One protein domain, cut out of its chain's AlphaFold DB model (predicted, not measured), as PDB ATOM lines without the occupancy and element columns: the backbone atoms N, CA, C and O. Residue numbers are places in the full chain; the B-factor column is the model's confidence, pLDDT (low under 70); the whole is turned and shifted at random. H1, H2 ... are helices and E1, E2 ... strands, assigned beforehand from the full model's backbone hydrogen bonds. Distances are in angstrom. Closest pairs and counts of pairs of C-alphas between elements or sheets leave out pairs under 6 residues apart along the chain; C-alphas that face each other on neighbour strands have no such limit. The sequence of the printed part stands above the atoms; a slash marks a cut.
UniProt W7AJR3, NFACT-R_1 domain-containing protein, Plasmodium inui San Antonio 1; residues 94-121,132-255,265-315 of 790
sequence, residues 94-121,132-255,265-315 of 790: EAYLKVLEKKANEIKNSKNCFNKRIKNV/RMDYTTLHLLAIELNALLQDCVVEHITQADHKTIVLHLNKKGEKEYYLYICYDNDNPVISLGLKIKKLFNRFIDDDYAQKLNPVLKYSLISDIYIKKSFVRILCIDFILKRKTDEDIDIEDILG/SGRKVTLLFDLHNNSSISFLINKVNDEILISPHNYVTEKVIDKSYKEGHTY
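AT A GLANCE: This is residues 94 to 121, 132 to 255 and 265 to 315 of the 790 residues of the protein "NFACT-R_1 domain-containing protein" of Plasmodium inui San Antonio 1 (UniProt W7AJR3). What is seen first? Two twisted antiparallel sheets, E1 to E4 and E5 to E9, stand partly face to face, with helix H3 wedged between them along one side and the shorter helix H4 between them on the opposite side. The longest helix, H1, lies beside E3 and E4, outside the space between the sheets, and residues 112 to 121, of which 114 to 117 belong to H2, stick out. What builds it? The printed part has 203 residues with five named helices and nine named strands, in the order H1 H2 H3 E1 E2 E3 E4 H4 E5 E6 H5 E7 E8 E9, of mixed class. How large is it? It is compact, with a radius of gyration of the C-alphas of 16.9 A and a rounded outline spanning 47 by 40 by 38 A.

HOW THE PARTS SIT: How is the largest sheet joined? E5, residues 220 to 226, E6, 233 to 239, E7, 268 to 274, E8, 284 to 286, and E9, 292 to 294, stand in this order, and the sheet is only just strongly twisted, with C-alphas up to 4.3 A off its plane. E5 and E6 are a hairpin, with N 222 and O 237 2.8 A apart, and E6 and E7 are antiparallel, with N 236 and O 271 2.9 A apart. E7, E8 and E9 make a meander, each strand the antiparallel neighbour of the one before, with N 270 and O 285 2.8 A apart and N 284 and O 294 3.0 A apart. How is the other sheet joined? E1, residues 153 to 161, E2, 164 to 171, E3, 175 to 182, and E4, 189 to 192, make a strongly twisted meander in this order, and E1 bends by 51 degrees at residue 156. Its N and O pairs within hydrogen-bond range include N 155 and O 168, 2.8 A, N 167 and O 179, 2.9 A, and N 180 and O 191, 2.8 A. Which helices are on both sheets? H3, residues 135 to 149, and H4, residues 208 to 216, are on the same face of each sheet, in two layers, helices on one face of a sheet. H3 is over E5 at a height of 7.6 A, closest at the C-alphas of Asn 146 and Ile 224, 4.7 A, and over E3 and E4 at 10.5 A. H4 is over E1 at 8.4 A, closest at the C-alphas of Ile 157 and Ala 209, 5.6 A, and only just over E9 at 9.1 A. Where are the other helices? H1, residues 94 to 109, stands at the level of the sheet E1 E2 E3 E4 and with residues 97 to 101 alone touches H3, about perpendicular at 86 degrees, closest at the C-alphas of Leu 100 and Leu 148, 6.7 A. H5, residues 250 to 254, only grazes the sheet E5 E6 E7 E8 E9, while H2, residues 114 to 117, is apart from H1 and H3. Every O i to N i+4 pair is within hydrogen-bond range in H1, H3 and H5, against 3 of 5 in H4, and H2 is too short for such a pair.

IN THESE COORDINATES: Where do the helices begin? H1 is 22.8 A long from C-alpha 94 at (-23.044, 25.083, -34.602), and H3 is 20.0 A long from C-alpha 135 at (-9.400, 26.353, -12.995). H4 is 11.9 A long. How long are the strands? E1 is 22.8 A, E2 22.3 A and E3 22.7 A, while E5 is 18.3 A, E6 19.5 A and E7 18.5 A. The last strand, E9, ends at C-alpha 294, (11.919, 24.287, -26.607).

THE WHOLE: How far does it reach? The two C-alphas farthest apart, those of Asn 120 and Asp 245, are 54.2 A apart. Where is it cut or loosely linked? Residues 122 to 131 and 256 to 264 are not printed, with C-alpha gaps of 14.8 A and 13.9 A. Of the links that are printed whole, E4 to H4 is long, with 15 residues. Where is confidence low? The mean pLDDT of the printed part is 82.1, with 43 residues under 70, among them 198 to 206 and 297 to 308.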
ATOM      1  N   GLU A  94     -23.203  24.076 -33.549       85.94
ATOM      2  CA  GLU A  94     -23.044  25.083 -34.602       85.94
ATOM      3  C   GLU A  94     -23.504  26.485 -34.189       85.94
ATOM      4  O   GLU A  94     -22.889  27.471 -34.605       85.94
ATOM      5  N   ALA A  95     -24.593  26.601 -33.422       87.56
ATOM      6  CA  ALA A  95     -25.084  27.895 -32.962       87.56
ATOM      7  C   ALA A  95     -24.051  28.557 -32.044       87.56
ATOM      8  O   ALA A  95     -23.699  29.719 -32.257       87.56
ATOM      9  N   TYR A  96     -23.491  27.804 -31.092       91.19
ATOM     10  CA  TYR A  96     -22.465  28.337 -30.198       91.19
ATOM     11  C   TYR A  96     -21.134  28.606 -30.914       91.19
ATOM     12  O   TYR A  96     -20.514  29.642 -30.683       91.19
ATOM     13  N   LEU A  97     -20.730  27.758 -31.868       92.06
ATOM     14  CA  LEU A  97     -19.572  28.019 -32.731       92.06
ATOM     15  C   LEU A  97     -19.701  29.351 -33.490       92.06
ATOM     16  O   LEU A  97     -18.745  30.122 -33.526       92.06
ATOM     17  N   LYS A  98     -20.885  29.675 -34.030       92.44
ATOM     18  CA  LYS A  98     -21.144  30.970 -34.692       92.44
ATOM     19  C   LYS A  98     -21.002  32.152 -33.718       92.44
ATOM     20  O   LYS A  98     -20.488  33.200 -34.112       92.44
ATOM     21  N   VAL A  99     -21.388  31.989 -32.447       93.62
ATOM     22  CA  VAL A  99     -21.152  32.990 -31.387       93.62
ATOM     23  C   VAL A  99     -19.652  33.142 -31.108       93.62
ATOM     24  O   VAL A  99     -19.142  34.262 -31.149       93.62
ATOM     25  N   LEU A 100     -18.919  32.040 -30.908       94.69
ATOM     26  CA  LEU A 100     -17.468  32.047 -30.672       94.69
ATOM     27  C   LEU A 100     -16.701  32.735 -31.816       94.69
ATOM     28  O   LEU A 100     -15.859  33.599 -31.563       94.69
ATOM     29  N   GLU A 101     -17.029  32.426 -33.073       94.81
ATOM     30  CA  GLU A 101     -16.427  33.061 -34.253       94.81
ATOM     31  C   GLU A 101     -16.732  34.565 -34.337       94.81
ATOM     32  O   GLU A 101     -15.830  35.372 -34.590       94.81
ATOM     33  N   LYS A 102     -17.986  34.963 -34.076       94.69
ATOM     34  CA  LYS A 102     -18.398  36.373 -34.004       94.69
ATOM     35  C   LYS A 102     -17.584  37.117 -32.942       94.69
ATOM     36  O   LYS A 102     -17.003  38.158 -33.250       94.69
ATOM     37  N   LYS A 103     -17.469  36.565 -31.728       93.94
ATOM     38  CA  LYS A 103     -16.707  37.174 -30.624       93.94
ATOM     39  C   LYS A 103     -15.218  37.246 -30.898       93.94
ATOM     40  O   LYS A 103     -14.613  38.288 -30.665       93.94
ATOM     41  N   ALA A 104     -14.631  36.206 -31.478       94.31
ATOM     42  CA  ALA A 104     -13.241  36.235 -31.908       94.31
ATOM     43  C   ALA A 104     -12.974  37.328 -32.961       94.31
ATOM     44  O   ALA A 104     -11.947  38.007 -32.903       94.31
ATOM     45  N   ASN A 105     -13.907  37.556 -33.893       93.06
ATOM     46  CA  ASN A 105     -13.783  38.624 -34.885       93.06
ATOM     47  C   ASN A 105     -14.038  40.030 -34.306       93.06
ATOM     48  O   ASN A 105     -13.359  40.978 -34.707       93.06
ATOM     49  N   GLU A 106     -14.956  40.180 -33.344       91.88
ATOM     50  CA  GLU A 106     -15.104  41.409 -32.547       91.88
ATOM     51  C   GLU A 106     -13.784  41.721 -31.823       91.88
ATOM     52  O   GLU A 106     -13.210  42.792 -32.028       91.88
ATOM     53  N   ILE A 107     -13.245  40.758 -31.065       91.56
ATOM     54  CA  ILE A 107     -11.978  40.857 -30.322       91.56
ATOM     55  C   ILE A 107     -10.829  41.277 -31.240       91.56
ATOM     56  O   ILE A 107     -10.211  42.310 -30.978       91.56
ATOM     57  N   LYS A 108     -10.602  40.560 -32.350       91.19
ATOM     58  CA  LYS A 108      -9.535  40.827 -33.335       91.19
ATOM     59  C   LYS A 108      -9.473  42.289 -33.793       91.19
ATOM     60  O   LYS A 108      -8.381  42.819 -34.018       91.19
ATOM     61  N   ASN A 109     -10.634  42.931 -33.918       88.12
ATOM     62  CA  ASN A 109     -10.791  44.289 -34.439       88.12
ATOM     63  C   ASN A 109     -11.070  45.348 -33.350       88.12
ATOM     64  O   ASN A 109     -11.106  46.537 -33.660       88.12
ATOM     65  N   SER A 110     -11.220  44.953 -32.080       81.56
ATOM     66  CA  SER A 110     -11.687  45.789 -30.951       81.56
ATOM     67  C   SER A 110     -10.689  46.836 -30.420       81.56
ATOM     68  O   SER A 110     -10.715  47.197 -29.236       81.56
ATOM     69  N   LYS A 111      -9.814  47.366 -31.287       72.88
ATOM     70  CA  LYS A 111      -8.903  48.472 -30.958       72.88
ATOM     71  C   LYS A 111      -9.717  49.585 -30.278       72.88
ATOM     72  O   LYS A 111     -10.616  50.150 -30.900       72.88
ATOM     73  N   ASN A 112      -9.370  49.911 -29.026       57.31
ATOM     74  CA  ASN A 112      -9.961  50.963 -28.167       57.31
ATOM     75  C   ASN A 112     -11.196  50.610 -27.282       57.31
ATOM     76  O   ASN A 112     -11.811  51.540 -26.734       57.31
ATOM     77  N   CYS A 113     -11.547  49.326 -27.074       54.81
ATOM     78  CA  CYS A 113     -12.788  48.937 -26.362       54.81
ATOM     79  C   CYS A 113     -12.703  48.414 -24.904       54.81
ATOM     80  O   CYS A 113     -13.750  48.372 -24.257       54.81
ATOM     81  N   PHE A 114     -11.534  48.078 -24.335       57.62
ATOM     82  CA  PHE A 114     -11.433  47.449 -22.992       57.62
ATOM     83  C   PHE A 114     -12.199  48.168 -21.869       57.62
ATOM     84  O   PHE A 114     -12.965  47.548 -21.128       57.62
ATOM     85  N   ASN A 115     -12.028  49.489 -21.770       54.56
ATOM     86  CA  ASN A 115     -12.540  50.282 -20.646       54.56
ATOM     87  C   ASN A 115     -14.055  50.543 -20.703       54.56
ATOM     88  O   ASN A 115     -14.599  51.121 -19.768       54.56
ATOM     89  N   LYS A 116     -14.746  50.177 -21.795       58.00
ATOM     90  CA  LYS A 116     -16.187  50.449 -21.943       58.00
ATOM     91  C   LYS A 116     -17.088  49.379 -21.329       58.00
ATOM     92  O   LYS A 116     -18.236  49.691 -21.039       58.00
ATOM     93  N   ARG A 117     -16.612  48.136 -21.194       70.94
ATOM     94  CA  ARG A 117     -17.495  46.998 -20.899       70.94
ATOM     95  C   ARG A 117     -17.621  46.687 -19.417       70.94
ATOM     96  O   ARG A 117     -18.729  46.722 -18.905       70.94
ATOM     97  N   ILE A 118     -16.503  46.460 -18.729       70.50
ATOM     98  CA  ILE A 118     -16.491  46.426 -17.262       70.50
ATOM     99  C   ILE A 118     -16.115  47.835 -16.791       70.50
ATOM    100  O   ILE A 118     -14.923  48.169 -16.729       70.50
ATOM    101  N   LYS A 119     -17.137  48.660 -16.511       63.47
ATOM    102  CA  LYS A 119     -17.009  49.941 -15.785       63.47
ATOM    103  C   LYS A 119     -16.259  49.683 -14.480       63.47
ATOM    104  O   LYS A 119     -16.510  48.647 -13.882       63.47
ATOM    105  N   ASN A 120     -15.399  50.600 -14.037       53.00
ATOM    106  CA  ASN A 120     -14.864  50.667 -12.669       53.00
ATOM    107  C   ASN A 120     -14.632  49.314 -11.954       53.00
ATOM    108  O   ASN A 120     -15.006  49.167 -10.793       53.00
ATOM    109  N   VAL A 121     -13.927  48.361 -12.589       51.28
ATOM    110  CA  VAL A 121     -12.999  47.549 -11.780       51.28
ATOM    111  C   VAL A 121     -12.097  48.600 -11.162       51.28
ATOM    112  O   VAL A 121     -11.443  49.322 -11.923       51.28
ATOM    113  N   ARG A 132      -5.383  36.091 -10.592       84.00
ATOM    114  CA  ARG A 132      -4.988  35.099 -11.604       84.00
ATOM    115  C   ARG A 132      -6.181  34.278 -12.104       84.00
ATOM    116  O   ARG A 132      -7.189  34.140 -11.407       84.00
ATOM    117  N   MET A 133      -6.044  33.700 -13.298       88.44
ATOM    118  CA  MET A 133      -7.050  32.812 -13.885       88.44
ATOM    119  C   MET A 133      -7.247  31.545 -13.035       88.44
ATOM    120  O   MET A 133      -6.275  30.878 -12.661       88.44
ATOM    121  N   ASP A 134      -8.501  31.220 -12.724       91.12
ATOM    122  CA  ASP A 134      -8.856  30.004 -11.996       91.12
ATOM    123  C   ASP A 134      -9.110  28.790 -12.894       91.12
ATOM    124  O   ASP A 134      -9.238  28.907 -14.113       91.12
ATOM    125  N   TYR A 135      -9.164  27.603 -12.278       94.25
ATOM    126  CA  TYR A 135      -9.400  26.353 -12.995       94.25
ATOM    127  C   TYR A 135     -10.757  26.344 -13.708       94.25
ATOM    128  O   TYR A 135     -10.810  25.996 -14.882       94.25
ATOM    129  N   THR A 136     -11.833  26.772 -13.032       94.69
ATOM    130  CA  THR A 136     -13.190  26.876 -13.599       94.69
ATOM    131  C   THR A 136     -13.168  27.618 -14.939       94.69
ATOM    132  O   THR A 136     -13.687  27.129 -15.943       94.69
ATOM    133  N   THR A 137     -12.520  28.784 -14.970       95.25
ATOM    134  CA  THR A 137     -12.424  29.626 -16.165       95.25
ATOM    135  C   THR A 137     -11.468  29.037 -17.197       95.25
ATOM    136  O   THR A 137     -11.813  29.004 -18.374       95.25
ATOM    137  N   LEU A 138     -10.301  28.528 -16.785       95.62
ATOM    138  CA  LEU A 138      -9.301  27.941 -17.688       95.62
ATOM    139  C   LEU A 138      -9.816  26.670 -18.393       95.62
ATOM    140  O   LEU A 138      -9.563  26.489 -19.581       95.62
ATOM    141  N   HIS A 139     -10.568  25.817 -17.693       95.81
ATOM    142  CA  HIS A 139     -11.175  24.591 -18.231       95.81
ATOM    143  C   HIS A 139     -12.255  24.902 -19.270       95.81
ATOM    144  O   HIS A 139     -12.212  24.394 -20.390       95.81
ATOM    145  N   LEU A 140     -13.189  25.801 -18.944       95.62
ATOM    146  CA  LEU A 140     -14.233  26.219 -19.884       95.62
ATOM    147  C   LEU A 140     -13.649  26.999 -21.076       95.62
ATOM    148  O   LEU A 140     -14.090  26.804 -22.210       95.62
ATOM    149  N   LEU A 141     -12.611  27.814 -20.848       96.88
ATOM    150  CA  LEU A 141     -11.843  28.467 -21.908       96.88
ATOM    151  C   LEU A 141     -11.167  27.440 -22.826       96.88
ATOM    152  O   LEU A 141     -11.208  27.619 -24.039       96.88
ATOM    153  N   ALA A 142     -10.574  26.367 -22.289       97.06
ATOM    154  CA  ALA A 142      -9.956  25.319 -23.100       97.06
ATOM    155  C   ALA A 142     -10.978  24.660 -24.042       97.06
ATOM    156  O   ALA A 142     -10.688  24.502 -25.225       97.06
ATOM    157  N   ILE A 143     -12.195  24.369 -23.560       95.06
ATOM    158  CA  ILE A 143     -13.285  23.810 -24.382       95.06
ATOM    159  C   ILE A 143     -13.680  24.775 -25.517       95.06
ATOM    160  O   ILE A 143     -13.796  24.358 -26.671       95.06
ATOM    161  N   GLU A 144     -13.853  26.067 -25.214       96.62
ATOM    162  CA  GLU A 144     -14.177  27.091 -26.220       96.62
ATOM    163  C   GLU A 144     -13.055  27.298 -27.246       96.62
ATOM    164  O   GLU A 144     -13.315  27.360 -28.451       96.62
ATOM    165  N   LEU A 145     -11.803  27.384 -26.781       97.69
ATOM    166  CA  LEU A 145     -10.629  27.519 -27.638       97.69
ATOM    167  C   LEU A 145     -10.456  26.294 -28.533       97.69
ATOM    168  O   LEU A 145     -10.147  26.473 -29.706       97.69
ATOM    169  N   ASN A 146     -10.688  25.079 -28.033       97.12
ATOM    170  CA  ASN A 146     -10.583  23.860 -28.830       97.12
ATOM    171  C   ASN A 146     -11.577  23.871 -29.995       97.12
ATOM    172  O   ASN A 146     -11.183  23.813 -31.156       97.12
ATOM    173  N   ALA A 147     -12.864  24.061 -29.697       94.56
ATOM    174  CA  ALA A 147     -13.915  24.074 -30.713       94.56
ATOM    175  C   ALA A 147     -13.672  25.149 -31.795       94.56
ATOM    176  O   ALA A 147     -13.894  24.924 -32.991       94.56
ATOM    177  N   LEU A 148     -13.156  26.314 -31.392       95.69
ATOM    178  CA  LEU A 148     -12.849  27.407 -32.305       95.69
ATOM    179  C   LEU A 148     -11.544  27.192 -33.098       95.69
ATOM    180  O   LEU A 148     -11.532  27.438 -34.308       95.69
ATOM    181  N   LEU A 149     -10.468  26.724 -32.457       97.25
ATOM    182  CA  LEU A 149      -9.099  26.718 -32.995       97.25
ATOM    183  C   LEU A 149      -8.578  25.355 -33.472       97.25
ATOM    184  O   LEU A 149      -7.546  25.327 -34.139       97.25
ATOM    185  N   GLN A 150      -9.266  24.244 -33.206       94.56
ATOM    186  CA  GLN A 150      -8.956  22.953 -33.830       94.56
ATOM    187  C   GLN A 150      -8.955  23.091 -35.364       94.56
ATOM    188  O   GLN A 150      -9.748  23.852 -35.927       94.56
ATOM    189  N   ASP A 151      -8.034  22.402 -36.036       94.25
ATOM    190  CA  ASP A 151      -7.728  22.507 -37.471       94.25
ATOM    191  C   ASP A 151      -7.200  23.878 -37.951       94.25
ATOM    192  O   ASP A 151      -7.061  24.100 -39.158       94.25
ATOM    193  N   CYS A 152      -6.860  24.809 -37.051       96.81
ATOM    194  CA  CYS A 152      -6.100  26.002 -37.430       96.81
ATOM    195  C   CYS A 152      -4.661  25.641 -37.818       96.81
ATOM    196  O   CYS A 152      -3.964  24.940 -37.084       96.81
ATOM    197  N   VAL A 153      -4.190  26.214 -38.925       95.50
ATOM    198  CA  VAL A 153      -2.774  26.247 -39.309       95.50
ATOM    199  C   VAL A 153      -2.081  27.385 -38.561       95.50
ATOM    200  O   VAL A 153      -2.571  28.515 -38.571       95.50
ATOM    201  N   VAL A 154      -0.914  27.124 -37.974       94.56
ATOM    202  CA  VAL A 154      -0.018  28.176 -37.472       94.56
ATOM    203  C   VAL A 154       0.690  28.832 -38.660       94.56
ATOM    204  O   VAL A 154       1.586  28.244 -39.259       94.56
ATOM    205  N   GLU A 155       0.327  30.054 -39.042       90.44
ATOM    206  CA  GLU A 155       1.020  30.757 -40.132       90.44
ATOM    207  C   GLU A 155       2.395  31.288 -39.713       90.44
ATOM    208  O   GLU A 155       3.324  31.348 -40.527       90.44
ATOM    209  N   HIS A 156       2.487  31.764 -38.469       88.38
ATOM    210  CA  HIS A 156       3.647  32.444 -37.901       88.38
ATOM    211  C   HIS A 156       3.477  32.606 -36.384       88.38
ATOM    212  O   HIS A 156       2.351  32.699 -35.892       88.38
ATOM    213  N   ILE A 157       4.580  32.739 -35.648       90.56
ATOM    214  CA  ILE A 157       4.575  33.097 -34.224       90.56
ATOM    215  C   ILE A 157       5.364  34.399 -34.049       90.56
ATOM    216  O   ILE A 157       6.492  34.519 -34.516       90.56
ATOM    217  N   THR A 158       4.773  35.418 -33.430       87.94
ATOM    218  CA  THR A 158       5.462  36.682 -33.096       87.94
ATOM    219  C   THR A 158       5.564  36.836 -31.591       87.94
ATOM    220  O   THR A 158       4.612  36.494 -30.894       87.94
ATOM    221  N   GLN A 159       6.638  37.438 -31.093       86.50
ATOM    222  CA  GLN A 159       6.724  37.849 -29.696       86.50
ATOM    223  C   GLN A 159       6.281  39.315 -29.567       86.50
ATOM    224  O   GLN A 159       6.798  40.196 -30.253       86.50
ATOM    225  N   ALA A 160       5.268  39.579 -28.738       84.06
ATOM    226  CA  ALA A 160       4.742  40.928 -28.514       84.06
ATOM    227  C   ALA A 160       5.584  41.694 -27.481       84.06
ATOM    228  O   ALA A 160       5.837  42.887 -27.634       84.06
ATOM    229  N   ASP A 161       6.047  40.991 -26.451       83.06
ATOM    230  CA  ASP A 161       7.046  41.439 -25.488       83.06
ATOM    231  C   ASP A 161       7.768  40.215 -24.897       83.06
ATOM    232  O   ASP A 161       7.368  39.079 -25.134       83.06
ATOM    233  N   HIS A 162       8.809  40.445 -24.096       81.25
ATOM    234  CA  HIS A 162       9.631  39.409 -23.452       81.25
ATOM    235  C   HIS A 162       8.885  38.282 -22.692       81.25
ATOM    236  O   HIS A 162       9.498  37.251 -22.422       81.25
ATOM    237  N   LYS A 163       7.597  38.447 -22.351       85.50
ATOM    238  CA  LYS A 163       6.780  37.444 -21.644       85.50
ATOM    239  C   LYS A 163       5.562  36.963 -22.449       85.50
ATOM    240  O   LYS A 163       4.807  36.128 -21.959       85.50
ATOM    241  N   THR A 164       5.345  37.479 -23.664       89.31
ATOM    242  CA  THR A 164       4.112  37.259 -24.437       89.31
ATOM    243  C   THR A 164       4.400  36.847 -25.877       89.31
ATOM    244  O   THR A 164       4.833  37.671 -26.690       89.31
ATOM    245  N   ILE A 165       4.065  35.606 -26.234       91.81
ATOM    246  CA  ILE A 165       4.010  35.150 -27.633       91.81
ATOM    247  C   ILE A 165       2.586  35.243 -28.189       91.81
ATOM    248  O   ILE A 165       1.598  35.216 -27.454       91.81
ATOM    249  N   VAL A 166       2.485  35.355 -29.512       93.38
ATOM    250  CA  VAL A 166       1.227  35.408 -30.256       93.38
ATOM    251  C   VAL A 166       1.314  34.468 -31.450       93.38
ATOM    252  O   VAL A 166       2.133  34.673 -32.349       93.38
ATOM    253  N   LEU A 167       0.453  33.454 -31.470       95.25
ATOM    254  CA  LEU A 167       0.293  32.541 -32.597       95.25
ATOM    255  C   LEU A 167      -0.680  33.176 -33.600       95.25
ATOM    256  O   LEU A 167      -1.818  33.507 -33.254       95.25
ATOM    257  N   HIS A 168      -0.228  33.348 -34.843       94.62
ATOM    258  CA  HIS A 168      -1.045  33.805 -35.969       94.62
ATOM    259  C   HIS A 168      -1.664  32.558 -36.594       94.62
ATOM    260  O   HIS A 168      -0.961  31.759 -37.211       94.62
ATOM    261  N   LEU A 169      -2.961  32.370 -36.384       96.25
ATOM    262  CA  LEU A 169      -3.683  31.150 -36.727       96.25
ATOM    263  C   LEU A 169      -4.627  31.399 -37.903       96.25
ATOM    264  O   LEU A 169      -5.309  32.424 -37.942       96.25
ATOM    265  N   ASN A 170      -4.711  30.447 -38.830       94.88
ATOM    266  CA  ASN A 170      -5.627  30.500 -39.966       94.88
ATOM    267  C   ASN A 170      -6.457  29.212 -40.059       94.88
ATOM    268  O   ASN A 170      -5.903  28.118 -40.182       94.88
ATOM    269  N   LYS A 171      -7.789  29.340 -40.031       94.31
ATOM    270  CA  LYS A 171      -8.732  28.237 -40.263       94.31
ATOM    271  C   LYS A 171      -9.296  28.331 -41.681       94.31
ATOM    272  O   LYS A 171      -9.929  29.324 -42.047       94.31
ATOM    273  N   LYS A 172      -9.084  27.266 -42.465       87.38
ATOM    274  CA  LYS A 172      -9.594  27.070 -43.841       87.38
ATOM    275  C   LYS A 172      -9.183  28.136 -44.880       87.38
ATOM    276  O   LYS A 172      -9.774  28.184 -45.948       87.38
ATOM    277  N   GLY A 173      -8.171  28.962 -44.606       79.62
ATOM    278  CA  GLY A 173      -7.707  30.026 -45.508       79.62
ATOM    279  C   GLY A 173      -8.463  31.354 -45.367       79.62
ATOM    280  O   GLY A 173      -8.012  32.358 -45.910       79.62
ATOM    281  N   GLU A 174      -9.568  31.379 -44.617       83.25
ATOM    282  CA  GLU A 174     -10.498  32.516 -44.547       83.25
ATOM    283  C   GLU A 174     -10.519  33.201 -43.173       83.25
ATOM    284  O   GLU A 174     -10.725  34.414 -43.080       83.25
ATOM    285  N   LYS A 175     -10.330  32.443 -42.083       88.62
ATOM    286  CA  LYS A 175     -10.527  32.940 -40.712       88.62
ATOM    287  C   LYS A 175      -9.197  33.068 -39.977       88.62
ATOM    288  O   LYS A 175      -8.636  32.079 -39.513       88.62
ATOM    289  N   GLU A 176      -8.719  34.306 -39.853       94.00
ATOM    290  CA  GLU A 176      -7.563  34.663 -39.020       94.00
ATOM    291  C   GLU A 176      -7.947  34.793 -37.534       94.00
ATOM    292  O   GLU A 176      -8.868  35.555 -37.203       94.00
ATOM    293  N   TYR A 177      -7.163  34.163 -36.655       96.38
ATOM    294  CA  TYR A 177      -7.201  34.311 -35.197       96.38
ATOM    295  C   TYR A 177      -5.806  34.641 -34.642       96.38
ATOM    296  O   TYR A 177      -4.787  34.277 -35.227       96.38
ATOM    297  N   TYR A 178      -5.761  35.316 -33.490       95.44
ATOM    298  CA  TYR A 178      -4.525  35.709 -32.807       95.44
ATOM    299  C   TYR A 178      -4.584  35.199 -31.370       95.44
ATOM    300  O   TYR A 178      -5.287  35.785 -30.545       95.44
ATOM    301  N   LEU A 179      -3.895  34.090 -31.084       97.25
ATOM    302  CA  LEU A 179      -3.852  33.491 -29.750       97.25
ATOM    303  C   LEU A 179      -2.632  34.023 -28.995       97.25
ATOM    304  O   LEU A 179      -1.497  33.737 -29.367       97.25
ATOM    305  N   TYR A 180      -2.885  34.807 -27.953       95.25
ATOM    306  CA  TYR A 180      -1.884  35.359 -27.048       95.25
ATOM    307  C   TYR A 180      -1.631  34.375 -25.909       95.25
ATOM    308  O   TYR A 180      -2.582  33.886 -25.297       95.25
ATOM    309  N   ILE A 181      -0.356  34.133 -25.607       94.56
ATOM    310  CA  ILE A 181       0.101  33.343 -24.462       94.56
ATOM    311  C   ILE A 181       1.135  34.193 -23.718       94.56
ATOM    312  O   ILE A 181       2.259  34.384 -24.189       94.56
ATOM    313  N   CYS A 182       0.716  34.746 -22.583       91.81
ATOM    314  CA  CYS A 182       1.523  35.528 -21.655       91.81
ATOM    315  C   CYS A 182       1.919  34.636 -20.479       91.81
ATOM    316  O   CYS A 182       1.079  34.318 -19.636       91.81
ATOM    317  N   TYR A 183       3.188  34.234 -20.438       87.75
ATOM    318  CA  TYR A 183       3.785  33.397 -19.391       87.75
ATOM    319  C   TYR A 183       4.426  34.262 -18.290       87.75
ATOM    320  O   TYR A 183       5.557  34.046 -17.862       87.75
ATOM    321  N   ASP A 184       3.712  35.307 -17.864       84.12
ATOM    322  CA  ASP A 184       4.136  36.149 -16.747       84.12
ATOM    323  C   ASP A 184       3.694  35.536 -15.413       84.12
ATOM    324  O   ASP A 184       2.517  35.243 -15.221       84.12
ATOM    325  N   ASN A 185       4.614  35.400 -14.458       82.00
ATOM    326  CA  ASN A 185       4.270  35.033 -13.086       82.00
ATOM    327  C   ASN A 185       3.325  36.059 -12.434       82.00
ATOM    328  O   ASN A 185       2.522  35.680 -11.584       82.00
ATOM    329  N   ASP A 186       3.384  37.338 -12.807       80.19
ATOM    330  CA  ASP A 186       2.540  38.366 -12.188       80.19
ATOM    331  C   ASP A 186       1.087  38.281 -12.688       80.19
ATOM    332  O   ASP A 186       0.158  38.213 -11.881       80.19
ATOM    333  N   ASN A 187       0.896  38.206 -14.010       81.81
ATOM    334  CA  ASN A 187      -0.408  38.031 -14.653       81.81
ATOM    335  C   ASN A 187      -0.319  37.042 -15.840       81.81
ATOM    336  O   ASN A 187      -0.086  37.456 -16.984       81.81
ATOM    337  N   PRO A 188      -0.492  35.734 -15.586       89.12
ATOM    338  CA  PRO A 188      -0.459  34.728 -16.634       89.12
ATOM    339  C   PRO A 188      -1.792  34.652 -17.380       89.12
ATOM    340  O   PRO A 188      -2.840  34.389 -16.785       89.12
ATOM    341  N   VAL A 189      -1.757  34.830 -18.704       91.62
ATOM    342  CA  VAL A 189      -2.967  34.908 -19.539       91.62
ATOM    343  C   VAL A 189      -2.803  34.145 -20.847       91.62
ATOM    344  O   VAL A 189      -1.923  34.456 -21.647       91.62
ATOM    345  N   ILE A 190      -3.736  33.233 -21.120       95.25
ATOM    346  CA  ILE A 190      -4.024  32.738 -22.469       95.25
ATOM    347  C   ILE A 190      -5.347  33.347 -22.947       95.25
ATOM    348  O   ILE A 190      -6.345  33.307 -22.232       95.25
ATOM    349  N   SER A 191      -5.360  33.980 -24.122       95.00
ATOM    350  CA  SER A 191      -6.547  34.678 -24.644       95.00
ATOM    351  C   SER A 191      -6.472  34.863 -26.156       95.00
ATOM    352  O   SER A 191      -5.391  35.049 -26.713       95.00
ATOM    353  N   LEU A 192      -7.619  34.929 -26.834       95.69
ATOM    354  CA  LEU A 192      -7.658  35.575 -28.148       95.69
ATOM    355  C   LEU A 192      -7.452  37.085 -27.995       95.69
ATOM    356  O   LEU A 192      -7.847  37.660 -26.980       95.69
ATOM    357  N   GLY A 193      -6.834  37.723 -28.986       92.25
ATOM    358  CA  GLY A 193      -6.518  39.149 -28.930       92.25
ATOM    359  C   GLY A 193      -6.543  39.869 -30.275       92.25
ATOM    360  O   GLY A 193      -7.073  39.382 -31.273       92.25
ATOM    361  N   LEU A 194      -5.993  41.083 -30.269       91.12
ATOM    362  CA  LEU A 194      -6.017  42.007 -31.400       91.12
ATOM    363  C   LEU A 194      -5.155  41.524 -32.573       91.12
ATOM    364  O   LEU A 194      -4.107  40.909 -32.389       91.12
ATOM    365  N   LYS A 195      -5.541  41.907 -33.796       89.62
ATOM    366  CA  LYS A 195      -4.668  41.768 -34.967       89.62
ATOM    367  C   LYS A 195      -3.419  42.639 -34.806       89.62
ATOM    368  O   LYS A 195      -3.505  43.870 -34.822       89.62
ATOM    369  N   ILE A 196      -2.259  41.992 -34.725       83.38
ATOM    370  CA  ILE A 196      -0.938  42.626 -34.824       83.38
ATOM    371  C   ILE A 196      -0.314  42.355 -36.194       83.38
ATOM    372  O   ILE A 196      -0.589  41.341 -36.839       83.38
ATOM    373  N   LYS A 197       0.514  43.290 -36.671       72.69
ATOM    374  CA  LYS A 197       1.224  43.126 -37.945       72.69
ATOM    375  C   LYS A 197       2.244  41.992 -37.828       72.69
ATOM    376  O   LYS A 197       2.829  41.790 -36.766       72.69
ATOM    377  N   LYS A 198       2.490  41.291 -38.941       62.19
ATOM    378  CA  LYS A 198       3.628  40.373 -39.096       62.19
ATOM    379  C   LYS A 198       4.914  41.197 -39.107       62.19
ATOM    380  O   LYS A 198       5.413  41.598 -40.155       62.19
ATOM    381  N   LEU A 199       5.382  41.525 -37.913       54.31
ATOM    382  CA  LEU A 199       6.674  42.142 -37.687       54.31
ATOM    383  C   LEU A 199       7.711  41.032 -37.820       54.31
ATOM    384  O   LEU A 199       7.594  39.990 -37.181       54.31
ATOM    385  N   PHE A 200       8.718  41.242 -38.661       47.34
ATOM    386  CA  PHE A 200       9.921  40.426 -38.579       47.34
ATOM    387  C   PHE A 200      10.579  40.752 -37.236       47.34
ATOM    388  O   PHE A 200      10.872  41.926 -36.996       47.34
ATOM    389  N   ASN A 201      10.806  39.745 -36.389       49.94
ATOM    390  CA  ASN A 201      11.382  39.887 -35.045       49.94
ATOM    391  C   ASN A 201      12.884  40.258 -35.118       49.94
ATOM    392  O   ASN A 201      13.752  39.524 -34.673       49.94
ATOM    393  N   ARG A 202      13.211  41.402 -35.733       43.78
ATOM    394  CA  ARG A 202      14.577  41.878 -36.027       43.78
ATOM    395  C   ARG A 202      15.281  42.549 -34.841       43.78
ATOM    396  O   ARG A 202      16.387  43.049 -35.015       43.78
ATOM    397  N   PHE A 203      14.616  42.654 -33.688       44.28
ATOM    398  CA  PHE A 203      15.025  43.532 -32.582       44.28
ATOM    399  C   PHE A 203      14.788  42.939 -31.183       44.28
ATOM    400  O   PHE A 203      14.721  43.696 -30.213       44.28
ATOM    401  N   ILE A 204      14.629  41.617 -31.085       48.88
ATOM    402  CA  ILE A 204      14.649  40.888 -29.816       48.88
ATOM    403  C   ILE A 204      15.716  39.803 -29.957       48.88
ATOM    404  O   ILE A 204      15.549  38.868 -30.743       48.88
ATOM    405  N   ASP A 205      16.816  39.983 -29.235       41.41
ATOM    406  CA  ASP A 205      17.797  38.932 -28.990       41.41
ATOM    407  C   ASP A 205      17.182  37.951 -27.962       41.41
ATOM    408  O   ASP A 205      16.439  38.385 -27.079       41.41
ATOM    409  N   ASP A 206      17.428  36.641 -28.101       53.66
ATOM    410  CA  ASP A 206      16.803  35.559 -27.302       53.66
ATOM    411  C   ASP A 206      15.261  35.436 -27.392       53.66
ATOM    412  O   ASP A 206      14.557  35.173 -26.415       53.66
ATOM    413  N   ASP A 207      14.709  35.579 -28.596       70.62
ATOM    414  CA  ASP A 207      13.270  35.455 -28.855       70.62
ATOM    415  C   ASP A 207      12.766  33.989 -28.836       70.62
ATOM    416  O   ASP A 207      13.071  33.182 -29.719       70.62
ATOM    417  N   TYR A 208      11.898  33.656 -27.876       84.94
ATOM    418  CA  TYR A 208      11.219  32.352 -27.792       84.94
ATOM    419  C   TYR A 208      10.426  32.015 -29.072       84.94
ATOM    420  O   TYR A 208      10.419  30.869 -29.521       84.94
ATOM    421  N   ALA A 209       9.824  33.005 -29.738       85.88
ATOM    422  CA  ALA A 209       9.156  32.802 -31.019       85.88
ATOM    423  C   ALA A 209      10.141  32.494 -32.163       85.88
ATOM    424  O   ALA A 209       9.758  31.780 -33.091       85.88
ATOM    425  N   GLN A 210      11.398  32.959 -32.122       82.44
ATOM    426  CA  GLN A 210      12.417  32.537 -33.100       82.44
ATOM    427  C   GLN A 210      12.750  31.050 -32.961       82.44
ATOM    428  O   GLN A 210      12.924  30.399 -33.987       82.44
ATOM    429  N   LYS A 211      12.758  30.494 -31.740       86.56
ATOM    430  CA  LYS A 211      12.878  29.040 -31.539       86.56
ATOM    431  C   LYS A 211      11.623  28.281 -31.984       86.56
ATOM    432  O   LYS A 211      11.729  27.255 -32.646       86.56
ATOM    433  N   LEU A 212      10.431  28.776 -31.633       89.44
ATOM    434  CA  LEU A 212       9.169  28.087 -31.934       89.44
ATOM    435  C   LEU A 212       8.832  28.056 -33.434       89.44
ATOM    436  O   LEU A 212       8.245  27.079 -33.893       89.44
ATOM    437  N   ASN A 213       9.153  29.103 -34.208       87.56
ATOM    438  CA  ASN A 213       8.775  29.176 -35.629       87.56
ATOM    439  C   ASN A 213       9.323  28.004 -36.476       87.56
ATOM    440  O   ASN A 213       8.520  27.415 -37.193       87.56
ATOM    441  N   PRO A 214      10.617  27.625 -36.414       83.69
ATOM    442  CA  PRO A 214      11.151  26.469 -37.140       83.69
ATOM    443  C   PRO A 214      10.429  25.137 -36.891       83.69
ATOM    444  O   PRO A 214      10.443  24.285 -37.771       83.69
ATOM    445  N   VAL A 215       9.788  24.962 -35.727       86.50
ATOM    446  CA  VAL A 215       9.083  23.720 -35.359       86.50
ATOM    447  C   VAL A 215       7.574  23.816 -35.593       86.50
ATOM    448  O   VAL A 215       6.975  22.939 -36.205       86.50
ATOM    449  N   LEU A 216       6.929  24.876 -35.099       91.00
ATOM    450  CA  LEU A 216       5.467  24.981 -35.076       91.00
ATOM    451  C   LEU A 216       4.859  25.638 -36.315       91.00
ATOM    452  O   LEU A 216       3.647  25.534 -36.517       91.00
ATOM    453  N   LYS A 217       5.633  26.335 -37.146       87.94
ATOM    454  CA  LYS A 217       5.080  26.990 -38.335       87.94
ATOM    455  C   LYS A 217       4.531  25.944 -39.313       87.94
ATOM    456  O   LYS A 217       5.130  24.905 -39.547       87.94
ATOM    457  N   TYR A 218       3.354  26.227 -39.859       89.31
ATOM    458  CA  TYR A 218       2.528  25.347 -40.692       89.31
ATOM    459  C   TYR A 218       1.985  24.072 -40.019       89.31
ATOM    460  O   TYR A 218       1.233  23.333 -40.662       89.31
ATOM    461  N   SER A 219       2.268  23.842 -38.733       92.56
ATOM    462  CA  SER A 219       1.603  22.790 -37.958       92.56
ATOM    463  C   SER A 219       0.097  23.061 -37.813       92.56
ATOM    464  O   SER A 219      -0.363  24.205 -37.919       92.56
ATOM    465  N   LEU A 220      -0.683  21.997 -37.594       94.94
ATOM    466  CA  LEU A 220      -2.114  22.088 -37.280       94.94
ATOM    467  C   LEU A 220      -2.351  21.955 -35.781       94.94
ATOM    468  O   LEU A 220      -1.897  20.975 -35.195       94.94
ATOM    469  N   ILE A 221      -3.163  22.837 -35.194       97.06
ATOM    470  CA  ILE A 221      -3.762  22.584 -33.877       97.06
ATOM    471  C   ILE A 221      -4.716  21.394 -34.007       97.06
ATOM    472  O   ILE A 221      -5.673  21.436 -34.780       97.06
ATOM    473  N   SER A 222      -4.449  20.333 -33.253       95.88
ATOM    474  CA  SER A 222      -5.239  19.100 -33.246       95.88
ATOM    475  C   SER A 222      -6.136  18.958 -32.023       95.88
ATOM    476  O   SER A 222      -7.201  18.360 -32.144       95.88
ATOM    477  N   ASP A 223      -5.734  19.508 -30.875       96.62
ATOM    478  CA  ASP A 223      -6.529  19.496 -29.645       96.62
ATOM    479  C   ASP A 223      -6.088  20.626 -28.696       96.62
ATOM    480  O   ASP A 223      -4.920  21.030 -28.713       96.62
ATOM    481  N   ILE A 224      -7.006  21.116 -27.862       97.88
ATOM    482  CA  ILE A 224      -6.745  22.049 -26.755       97.88
ATOM    483  C   ILE A 224      -7.517  21.556 -25.533       97.88
ATOM    484  O   ILE A 224      -8.744  21.473 -25.558       97.88
ATOM    485  N   TYR A 225      -6.810  21.221 -24.457       96.44
ATOM    486  CA  TYR A 225      -7.413  20.544 -23.307       96.44
ATOM    487  C   TYR A 225      -6.607  20.758 -22.017       96.44
ATOM    488  O   TYR A 225      -5.459  21.205 -22.048       96.44
ATOM    489  N   ILE A 226      -7.200  20.421 -20.870       94.69
ATOM    490  CA  ILE A 226      -6.503  20.371 -19.578       94.69
ATOM    491  C   ILE A 226      -6.054  18.930 -19.307       94.69
ATOM    492  O   ILE A 226      -6.874  18.015 -19.361       94.69
ATOM    493  N   LYS A 227      -4.759  18.698 -19.038       89.44
ATOM    494  CA  LYS A 227      -4.180  17.331 -18.969       89.44
ATOM    495  C   LYS A 227      -4.719  16.486 -17.813       89.44
ATOM    496  O   LYS A 227      -4.884  15.280 -17.977       89.44
ATOM    497  N   LYS A 228      -4.956  17.098 -16.654       90.88
ATOM    498  CA  LYS A 228      -5.372  16.438 -15.410       90.88
ATOM    499  C   LYS A 228      -6.432  17.304 -14.740       90.88
ATOM    500  O   LYS A 228      -6.221  18.508 -14.610       90.88
ATOM    501  N   SER A 229      -7.564  16.714 -14.344       90.75
ATOM    502  CA  SER A 229      -8.674  17.498 -13.786       90.75
ATOM    503  C   SER A 229      -8.241  18.256 -12.527       90.75
ATOM    504  O   SER A 229      -7.404  17.783 -11.757       90.75
ATOM    505  N   PHE A 230      -8.777  19.463 -12.375       92.50
ATOM    506  CA  PHE A 230      -8.475  20.487 -11.363       92.50
ATOM    507  C   PHE A 230      -7.035  21.041 -11.336       92.50
ATOM    508  O   PHE A 230      -6.803  22.108 -10.769       92.50
ATOM    509  N   VAL A 231      -6.087  20.426 -12.049       92.62
ATOM    510  CA  VAL A 231      -4.714  20.927 -12.203       92.62
ATOM    511  C   VAL A 231      -4.643  21.940 -13.350       92.62
ATOM    512  O   VAL A 231      -5.037  21.666 -14.482       92.62
ATOM    513  N   ARG A 232      -4.112  23.136 -13.073       92.56
ATOM    514  CA  ARG A 232      -4.090  24.280 -14.006       92.56
ATOM    515  C   ARG A 232      -2.971  24.181 -15.064       92.56
ATOM    516  O   ARG A 232      -2.145  25.080 -15.166       92.56
ATOM    517  N   ILE A 233      -2.945  23.098 -15.844       93.56
ATOM    518  CA  ILE A 233      -2.004  22.889 -16.963       93.56
ATOM    519  C   ILE A 233      -2.791  22.697 -18.260       93.56
ATOM    520  O   ILE A 233      -3.358  21.628 -18.511       93.56
ATOM    521  N   LEU A 234      -2.813  23.738 -19.095       96.19
ATOM    522  CA  LEU A 234      -3.444  23.708 -20.412       96.19
ATOM    523  C   LEU A 234      -2.434  23.226 -21.461       96.19
ATOM    524  O   LEU A 234      -1.289  23.669 -21.496       96.19
ATOM    525  N   CYS A 235      -2.869  22.303 -22.313       97.38
ATOM    526  CA  CYS A 235      -2.091  21.698 -23.390       97.38
ATOM    527  C   CYS A 235      -2.677  22.100 -24.748       97.38
ATOM    528  O   CYS A 235      -3.893  22.039 -24.933       97.38
ATOM    529  N   ILE A 236      -1.817  22.469 -25.701       98.06
ATOM    530  CA  ILE A 236      -2.175  22.672 -27.111       98.06
ATOM    531  C   ILE A 236      -1.372  21.673 -27.946       98.06
ATOM    532  O   ILE A 236      -0.154  21.805 -28.065       98.06
ATOM    533  N   ASP A 237      -2.049  20.686 -28.530       97.38
ATOM    534  CA  ASP A 237      -1.426  19.641 -29.345       97.38
ATOM    535  C   ASP A 237      -1.318  20.073 -30.805       97.38
ATOM    536  O   ASP A 237      -2.338  20.223 -31.485       97.38
ATOM    537  N   PHE A 238      -0.103  20.134 -31.338       96.12
ATOM    538  CA  PHE A 238       0.156  20.404 -32.749       96.12
ATOM    539  C   PHE A 238       0.541  19.128 -33.500       96.12
ATOM    540  O   PHE A 238       1.383  18.362 -33.040       96.12
ATOM    541  N   ILE A 239      -0.032  18.925 -34.689       93.62
ATOM    542  CA  ILE A 239       0.446  17.948 -35.676       93.62
ATOM    543  C   ILE A 239       1.447  18.655 -36.587       93.62
ATOM    544  O   ILE A 239       1.077  19.579 -37.321       93.62
ATOM    545  N   LEU A 240       2.701  18.204 -36.558       89.75
ATOM    546  CA  LEU A 240       3.777  18.747 -37.376       89.75
ATOM    547  C   LEU A 240       3.582  18.396 -38.857       89.75
ATOM    548  O   LEU A 240       3.263  17.260 -39.227       89.75
ATOM    549  N   LYS A 241       3.794  19.390 -39.724       81.56
ATOM    550  CA  LYS A 241       3.685  19.268 -41.181       81.56
ATOM    551  C   LYS A 241       4.853  19.970 -41.859       81.56
ATOM    552  O   LYS A 241       5.001  21.177 -41.709       81.56
ATOM    553  N   ARG A 242       5.604  19.231 -42.679       67.81
ATOM    554  CA  ARG A 242       6.481  19.824 -43.694       67.81
ATOM    555  C   ARG A 242       5.641  20.475 -44.788       67.81
ATOM    556  O   ARG A 242       4.602  19.933 -45.175       67.81
ATOM    557  N   LYS A 243       6.105  21.616 -45.290       64.06
ATOM    558  CA  LYS A 243       5.513  22.336 -46.423       64.06
ATOM    559  C   LYS A 243       6.457  22.367 -47.628       64.06
ATOM    560  O   LYS A 243       5.982  22.402 -48.759       64.06
ATOM    561  N   THR A 244       7.760  22.348 -47.375       63.94
ATOM    562  CA  THR A 244       8.855  22.373 -48.350       63.94
ATOM    563  C   THR A 244      10.012  21.493 -47.876       63.94
ATOM    564  O   THR A 244      10.154  21.263 -46.678       63.94
ATOM    565  N   ASP A 245      10.863  21.049 -48.801       56.81
ATOM    566  CA  ASP A 245      12.061  20.252 -48.484       56.81
ATOM    567  C   ASP A 245      13.137  21.056 -47.719       56.81
ATOM    568  O   ASP A 245      14.069  20.483 -47.165       56.81
ATOM    569  N   GLU A 246      12.989  22.386 -47.658       56.09
ATOM    570  CA  GLU A 246      13.806  23.304 -46.848       56.09
ATOM    571  C   GLU A 246      13.368  23.369 -45.368       56.09
ATOM    572  O   GLU A 246      14.095  23.923 -44.541       56.09
ATOM    573  N   ASP A 247      12.195  22.828 -45.009       62.81
ATOM    574  CA  ASP A 247      11.748  22.756 -43.612       62.81
ATOM    575  C   ASP A 247      12.490  21.623 -42.865       62.81
ATOM    576  O   ASP A 247      12.669  20.518 -43.399       62.81
ATOM    577  N   ILE A 248      12.859  21.882 -41.600       65.25
ATOM    578  CA  ILE A 248      13.527  20.921 -40.696       65.25
ATOM    579  C   ILE A 248      12.783  19.578 -40.703       65.25
ATOM    580  O   ILE A 248      11.548  19.550 -40.772       65.25
ATOM    581  N   ASP A 249      13.514  18.459 -40.667       69.12
ATOM    582  CA  ASP A 249      12.857  17.158 -40.626       69.12
ATOM    583  C   ASP A 249      12.082  16.961 -39.325       69.12
ATOM    584  O   ASP A 249      12.490  17.377 -38.243       69.12
ATOM    585  N   ILE A 250      10.938  16.298 -39.431       73.81
ATOM    586  CA  ILE A 250      10.122  15.985 -38.261       73.81
ATOM    587  C   ILE A 250      10.812  14.895 -37.431       73.81
ATOM    588  O   ILE A 250      10.712  14.920 -36.208       73.81
ATOM    589  N   GLU A 251      11.588  14.021 -38.080       67.81
ATOM    590  CA  GLU A 251      12.471  13.067 -37.402       67.81
ATOM    591  C   GLU A 251      13.632  13.782 -36.671       67.81
ATOM    592  O   GLU A 251      13.982  13.397 -35.559       67.81
ATOM    593  N   ASP A 252      14.178  14.875 -37.228       65.56
ATOM    594  CA  ASP A 252      15.220  15.685 -36.566       65.56
ATOM    595  C   ASP A 252      14.671  16.429 -35.333       65.56
ATOM    596  O   ASP A 252      15.390  16.633 -34.357       65.56
ATOM    597  N   ILE A 253      13.394  16.836 -35.368       71.94
ATOM    598  CA  ILE A 253      12.708  17.528 -34.262       71.94
ATOM    599  C   ILE A 253      12.333  16.565 -33.128       71.94
ATOM    600  O   ILE A 253      12.365  16.955 -31.963       71.94
ATOM    601  N   LEU A 254      11.909  15.341 -33.459       72.31
ATOM    602  CA  LEU A 254      11.352  14.382 -32.495       72.31
ATOM    603  C   LEU A 254      12.344  13.290 -32.067       72.31
ATOM    604  O   LEU A 254      12.035  12.511 -31.165       72.31
ATOM    605  N   GLY A 255      13.529  13.264 -32.682       60.25
ATOM    606  CA  GLY A 255      14.585  12.291 -32.434       60.25
ATOM    607  C   GLY A 255      14.344  10.949 -33.131       60.25
ATOM    608  O   GLY A 255      13.250  10.644 -33.600       60.25
ATOM    609  N   SER A 265       0.426   9.458 -34.021       56.16
ATOM    610  CA  SER A 265       0.836   9.981 -32.713       56.16
ATOM    611  C   SER A 265       2.280  10.496 -32.707       56.16
ATOM    612  O   SER A 265       2.574  11.456 -32.003       56.16
ATOM    613  N   GLY A 266       3.165   9.894 -33.510       61.41
ATOM    614  CA  GLY A 266       4.607  10.161 -33.531       61.41
ATOM    615  C   GLY A 266       5.026  11.426 -34.284       61.41
ATOM    616  O   GLY A 266       6.205  11.621 -34.521       61.41
ATOM    617  N   ARG A 267       4.078  12.283 -34.692       81.81
ATOM    618  CA  ARG A 267       4.339  13.583 -35.353       81.81
ATOM    619  C   ARG A 267       3.698  14.742 -34.587       81.81
ATOM    620  O   ARG A 267       3.284  15.737 -35.189       81.81
ATOM    621  N   LYS A 268       3.532  14.578 -33.272       91.00
ATOM    622  CA  LYS A 268       2.865  15.545 -32.399       91.00
ATOM    623  C   LYS A 268       3.818  16.172 -31.388       91.00
ATOM    624  O   LYS A 268       4.650  15.493 -30.793       91.00
ATOM    625  N   VAL A 269       3.595  17.453 -31.128       94.75
ATOM    626  CA  VAL A 269       4.209  18.215 -30.032       94.75
ATOM    627  C   VAL A 269       3.116  18.916 -29.234       94.75
ATOM    628  O   VAL A 269       2.057  19.224 -29.779       94.75
ATOM    629  N   THR A 270       3.351  19.169 -27.950       96.44
ATOM    630  CA  THR A 270       2.411  19.876 -27.071       96.44
ATOM    631  C   THR A 270       3.045  21.174 -26.597       96.44
ATOM    632  O   THR A 270       4.097  21.142 -25.965       96.44
ATOM    633  N   LEU A 271       2.414  22.317 -26.867       96.56
ATOM    634  CA  LEU A 271       2.756  23.560 -26.178       96.56
ATOM    635  C   LEU A 271       2.010  23.571 -24.846       96.56
ATOM    636  O   LEU A 271       0.776  23.528 -24.817       96.56
ATOM    637  N   LEU A 272       2.761  23.606 -23.753       94.44
ATOM    638  CA  LEU A 272       2.223  23.726 -22.408       94.44
ATOM    639  C   LEU A 272       1.939  25.193 -22.077       94.44
ATOM    640  O   LEU A 272       2.650  26.105 -22.503       94.44
ATOM    641  N   PHE A 273       0.915  25.402 -21.261       93.38
ATOM    642  CA  PHE A 273       0.679  26.615 -20.496       93.38
ATOM    643  C   PHE A 273       0.403  26.185 -19.053       93.38
ATOM    644  O   PHE A 273      -0.727  25.866 -18.672       93.38
ATOM    645  N   ASP A 274       1.491  26.070 -18.295       90.75
ATOM    646  CA  ASP A 274       1.525  25.566 -16.928       90.75
ATOM    647  C   ASP A 274       1.344  26.723 -15.942       90.75
ATOM    648  O   ASP A 274       2.160  27.647 -15.923       90.75
ATOM    649  N   LEU A 275       0.260  26.672 -15.159       88.31
ATOM    650  CA  LEU A 275      -0.068  27.587 -14.059       88.31
ATOM    651  C   LEU A 275      -0.084  26.881 -12.687       88.31
ATOM    652  O   LEU A 275      -0.626  27.416 -11.708       88.31
ATOM    653  N   HIS A 276       0.440  25.656 -12.607       83.25
ATOM    654  CA  HIS A 276       0.550  24.896 -11.366       83.25
ATOM    655  C   HIS A 276       1.546  25.564 -10.405       83.25
ATOM    656  O   HIS A 276       2.420  26.324 -10.820       83.25
ATOM    657  N   ASN A 277       1.378  25.349  -9.093       73.88
ATOM    658  CA  ASN A 277       2.224  25.924  -8.030       73.88
ATOM    659  C   ASN A 277       2.499  27.441  -8.121       73.88
ATOM    660  O   ASN A 277       3.445  27.950  -7.528       73.88
ATOM    661  N   ASN A 278       1.641  28.186  -8.826       67.56
ATOM    662  CA  ASN A 278       1.783  29.615  -9.092       67.56
ATOM    663  C   ASN A 278       3.054  30.028  -9.874       67.56
ATOM    664  O   ASN A 278       3.317  31.232  -9.982       67.56
ATOM    665  N   SER A 279       3.770  29.095 -10.502       71.94
ATOM    666  CA  SER A 279       4.646  29.392 -11.643       71.94
ATOM    667  C   SER A 279       3.814  29.597 -12.909       71.94
ATOM    668  O   SER A 279       2.741  29.015 -13.034       71.94
ATOM    669  N   SER A 280       4.288  30.420 -13.845       79.62
ATOM    670  CA  SER A 280       3.790  30.452 -15.218       79.62
ATOM    671  C   SER A 280       4.914  30.091 -16.171       79.62
ATOM    672  O   SER A 280       5.909  30.809 -16.258       79.62
ATOM    673  N   ILE A 281       4.771  28.962 -16.863       80.88
ATOM    674  CA  ILE A 281       5.778  28.489 -17.811       80.88
ATOM    675  C   ILE A 281       5.089  27.956 -19.065       80.88
ATOM    676  O   ILE A 281       4.010  27.363 -19.010       80.88
ATOM    677  N   SER A 282       5.713  28.179 -20.221       85.69
ATOM    678  CA  SER A 282       5.265  27.617 -21.489       85.69
ATOM    679  C   SER A 282       6.428  26.924 -22.174       85.69
ATOM    680  O   SER A 282       7.314  27.601 -22.684       85.69
ATOM    681  N   PHE A 283       6.426  25.592 -22.168       89.69
ATOM    682  CA  PHE A 283       7.385  24.744 -22.882       89.69
ATOM    683  C   PHE A 283       6.746  24.155 -24.135       89.69
ATOM    684  O   PHE A 283       5.549  23.865 -24.130       89.69
ATOM    685  N   LEU A 284       7.548  23.888 -25.164       93.38
ATOM    686  CA  LEU A 284       7.171  22.935 -26.203       93.38
ATOM    687  C   LEU A 284       7.755  21.565 -25.856       93.38
ATOM    688  O   LEU A 284       8.973  21.450 -25.729       93.38
ATOM    689  N   ILE A 285       6.903  20.546 -25.736       92.75
ATOM    690  CA  ILE A 285       7.313  19.164 -25.456       92.75
ATOM    691  C   ILE A 285       6.963  18.215 -26.612       92.75
ATOM    692  O   ILE A 285       5.982  18.429 -27.330       92.75
ATOM    693  N   ASN A 286       7.727  17.140 -26.784       91.25
ATOM    694  CA  ASN A 286       7.372  16.009 -27.640       91.25
ATOM    695  C   ASN A 286       6.195  15.244 -27.006       91.25
ATOM    696  O   ASN A 286       6.178  14.984 -25.807       91.25
ATOM    697  N   LYS A 287       5.177  14.897 -27.805       91.38
ATOM    698  CA  LYS A 287       3.939  14.276 -27.304       91.38
ATOM    699  C   LYS A 287       4.119  12.856 -26.756       91.38
ATOM    700  O   LYS A 287       3.257  12.391 -26.013       91.38
ATOM    701  N   VAL A 288       5.161  12.149 -27.193       87.75
ATOM    702  CA  VAL A 288       5.319  10.703 -26.965       87.75
ATOM    703  C   VAL A 288       6.124  10.404 -25.701       87.75
ATOM    704  O   VAL A 288       5.754   9.505 -24.951       87.75
ATOM    705  N   ASN A 289       7.206  11.148 -25.467       86.94
ATOM    706  CA  ASN A 289       8.150  10.948 -24.358       86.94
ATOM    707  C   ASN A 289       8.172  12.122 -23.353       86.94
ATOM    708  O   ASN A 289       9.008  12.125 -22.451       86.94
ATOM    709  N   ASP A 290       7.288  13.114 -23.529       90.06
ATOM    710  CA  ASP A 290       7.197  14.360 -22.753       90.06
ATOM    711  C   ASP A 290       8.533  15.154 -22.665       90.06
ATOM    712  O   ASP A 290       8.733  15.973 -21.769       90.06
ATOM    713  N   GLU A 291       9.462  14.952 -23.610       89.12
ATOM    714  CA  GLU A 291      10.754  15.654 -23.694       89.12
ATOM    715  C   GLU A 291      10.588  17.133 -24.059       89.12
ATOM    716  O   GLU A 291       9.910  17.467 -25.030       89.12
ATOM    717  N   ILE A 292      11.238  18.029 -23.314       89.75
ATOM    718  CA  ILE A 292      11.260  19.472 -23.563       89.75
ATOM    719  C   ILE A 292      12.106  19.751 -24.807       89.75
ATOM    720  O   ILE A 292      13.332  19.696 -24.771       89.75
ATOM    721  N   LEU A 293      11.440  20.108 -25.902       88.94
ATOM    722  CA  LEU A 293      12.071  20.481 -27.166       88.94
ATOM    723  C   LEU A 293      12.498  21.951 -27.171       88.94
ATOM    724  O   LEU A 293      13.550  22.287 -27.706       88.94
ATOM    725  N   ILE A 294      11.667  22.840 -26.609       89.19
ATOM    726  CA  ILE A 294      11.919  24.287 -26.607       89.19
ATOM    727  C   ILE A 294      11.518  24.910 -25.268       89.19
ATOM    728  O   ILE A 294      10.384  24.760 -24.807       89.19
ATOM    729  N   SER A 295      12.444  25.680 -24.694       85.00
ATOM    730  CA  SER A 295      12.274  26.486 -23.486       85.00
ATOM    731  C   SER A 295      12.287  27.998 -23.783       85.00
ATOM    732  O   SER A 295      13.102  28.459 -24.596       85.00
ATOM    733  N   PRO A 296      11.445  28.797 -23.091       77.31
ATOM    734  CA  PRO A 296      11.417  30.257 -23.198       77.31
ATOM    735  C   PRO A 296      12.608  30.939 -22.506       77.31
ATOM    736  O   PRO A 296      12.754  32.155 -22.605       77.31
ATOM    737  N   HIS A 297      13.456  30.186 -21.794       67.94
ATOM    738  CA  HIS A 297      14.619  30.712 -21.082       67.94
ATOM    739  C   HIS A 297      15.929  30.214 -21.702       67.94
ATOM    740  O   HIS A 297      16.306  29.056 -21.536       67.94
ATOM    741  N   ASN A 298      16.661  31.114 -22.363       48.16
ATOM    742  CA  ASN A 298      18.061  30.894 -22.726       48.16
ATOM    743  C   ASN A 298      18.978  31.279 -21.556       48.16
ATOM    744  O   ASN A 298      18.953  32.422 -21.113       48.16
ATOM    745  N   TYR A 299      19.792  30.323 -21.094       41.66
ATOM    746  CA  TYR A 299      21.057  30.458 -20.339       41.66
ATOM    747  C   TYR A 299      21.151  31.304 -19.040       41.66
ATOM    748  O   TYR A 299      22.076  31.085 -18.264       41.66
ATOM    749  N   VAL A 300      20.243  32.233 -18.730       35.72
ATOM    750  CA  VAL A 300      20.453  33.247 -17.668       35.72
ATOM    751  C   VAL A 300      20.026  32.781 -16.262       35.72
ATOM    752  O   VAL A 300      20.455  33.351 -15.259       35.72
ATOM    753  N   THR A 301      19.229  31.717 -16.144       39.72
ATOM    754  CA  THR A 301      18.636  31.258 -14.869       39.72
ATOM    755  C   THR A 301      19.172  29.916 -14.353       39.72
ATOM    756  O   THR A 301      18.547  29.297 -13.493       39.72
ATOM    757  N   GLU A 302      20.376  29.497 -14.766       38.59
ATOM    758  CA  GLU A 302      21.034  28.258 -14.284       38.59
ATOM    759  C   GLU A 302      21.261  28.180 -12.759       38.59
ATOM    760  O   GLU A 302      21.593  27.117 -12.240       38.59
ATOM    761  N   LYS A 303      21.094  29.290 -12.029       40.19
ATOM    762  CA  LYS A 303      21.172  29.336 -10.558       40.19
ATOM    763  C   LYS A 303      19.828  29.175  -9.836       40.19
ATOM    764  O   LYS A 303      19.836  29.137  -8.610       40.19
ATOM    765  N   VAL A 304      18.699  29.159 -10.552       44.53
ATOM    766  CA  VAL A 304      17.350  29.227  -9.946       44.53
ATOM    767  C   VAL A 304      16.367  28.229 -10.562       44.53
ATOM    768  O   VAL A 304      15.508  27.718  -9.849       44.53
ATOM    769  N   ILE A 305      16.481  27.927 -11.857       49.69
ATOM    770  CA  ILE A 305      15.662  26.890 -12.491       49.69
ATOM    771  C   ILE A 305      16.280  25.518 -12.197       49.69
ATOM    772  O   ILE A 305      17.466  25.298 -12.455       49.69
ATOM    773  N   ASP A 306      15.466  24.606 -11.662       55.00
ATOM    774  CA  ASP A 306      15.836  23.202 -11.487       55.00
ATOM    775  C   ASP A 306      16.245  22.585 -12.837       55.00
ATOM    776  O   ASP A 306      15.656  22.875 -13.881       55.00
ATOM    777  N   LYS A 307      17.278  21.738 -12.831       53.53
ATOM    778  CA  LYS A 307      17.890  21.189 -14.054       53.53
ATOM    779  C   LYS A 307      16.901  20.374 -14.896       53.53
ATOM    780  O   LYS A 307      17.123  20.240 -16.094       53.53
ATOM    781  N   SER A 308      15.823  19.892 -14.278       59.69
ATOM    782  CA  SER A 308      14.673  19.222 -14.897       59.69
ATOM    783  C   SER A 308      13.976  20.031 -16.003       59.69
ATOM    784  O   SER A 308      13.430  19.438 -16.925       59.69
ATOM    785  N   TYR A 309      14.035  21.367 -15.973       71.19
ATOM    786  CA  TYR A 309      13.325  22.247 -16.916       71.19
ATOM    787  C   TYR A 309      14.191  22.747 -18.088       71.19
ATOM    788  O   TYR A 309      14.041  23.878 -18.566       71.19
ATOM    789  N   LYS A 310      15.140  21.922 -18.540       75.75
ATOM    790  CA  LYS A 310      16.027  22.217 -19.674       75.75
ATOM    791  C   LYS A 310      15.605  21.470 -20.937       75.75
ATOM    792  O   LYS A 310      15.010  20.402 -20.870       75.75
ATOM    793  N   GLU A 311      15.965  22.025 -22.092       83.94
ATOM    794  CA  GLU A 311      15.812  21.339 -23.382       83.94
ATOM    795  C   GLU A 311      16.544  19.975 -23.343       83.94
ATOM    796  O   GLU A 311      17.602  19.844 -22.717       83.94
ATOM    797  N   GLY A 312      15.930  18.940 -23.924       81.31
ATOM    798  CA  GLY A 312      16.381  17.542 -23.865       81.31
ATOM    799  C   GLY A 312      16.089  16.790 -22.553       81.31
ATOM    800  O   GLY A 312      16.527  15.653 -22.400       81.31
ATOM    801  N   HIS A 313      15.388  17.393 -21.584       84.19
ATOM    802  CA  HIS A 313      14.925  16.708 -20.364       84.19
ATOM    803  C   HIS A 313      13.423  16.406 -20.454       84.19
ATOM    804  O   HIS A 313      12.674  17.154 -21.076       84.19
ATOM    805  N   THR A 314      12.955  15.332 -19.815       87.25
ATOM    806  CA  THR A 314      11.517  15.022 -19.721       87.25
ATOM    807  C   THR A 314      10.814  15.969 -18.747       87.25
ATOM    808  O   THR A 314      11.231  16.102 -17.597       87.25
ATOM    809  N   TYR A 315       9.717  16.588 -19.187       87.75
ATOM    810  CA  TYR A 315       8.833  17.372 -18.331       87.75
ATOM    811  C   TYR A 315       7.985  16.443 -17.447       87.75
ATOM    812  O   TYR A 315       7.161  15.667 -17.933       87.75
TER     813      TYR A 315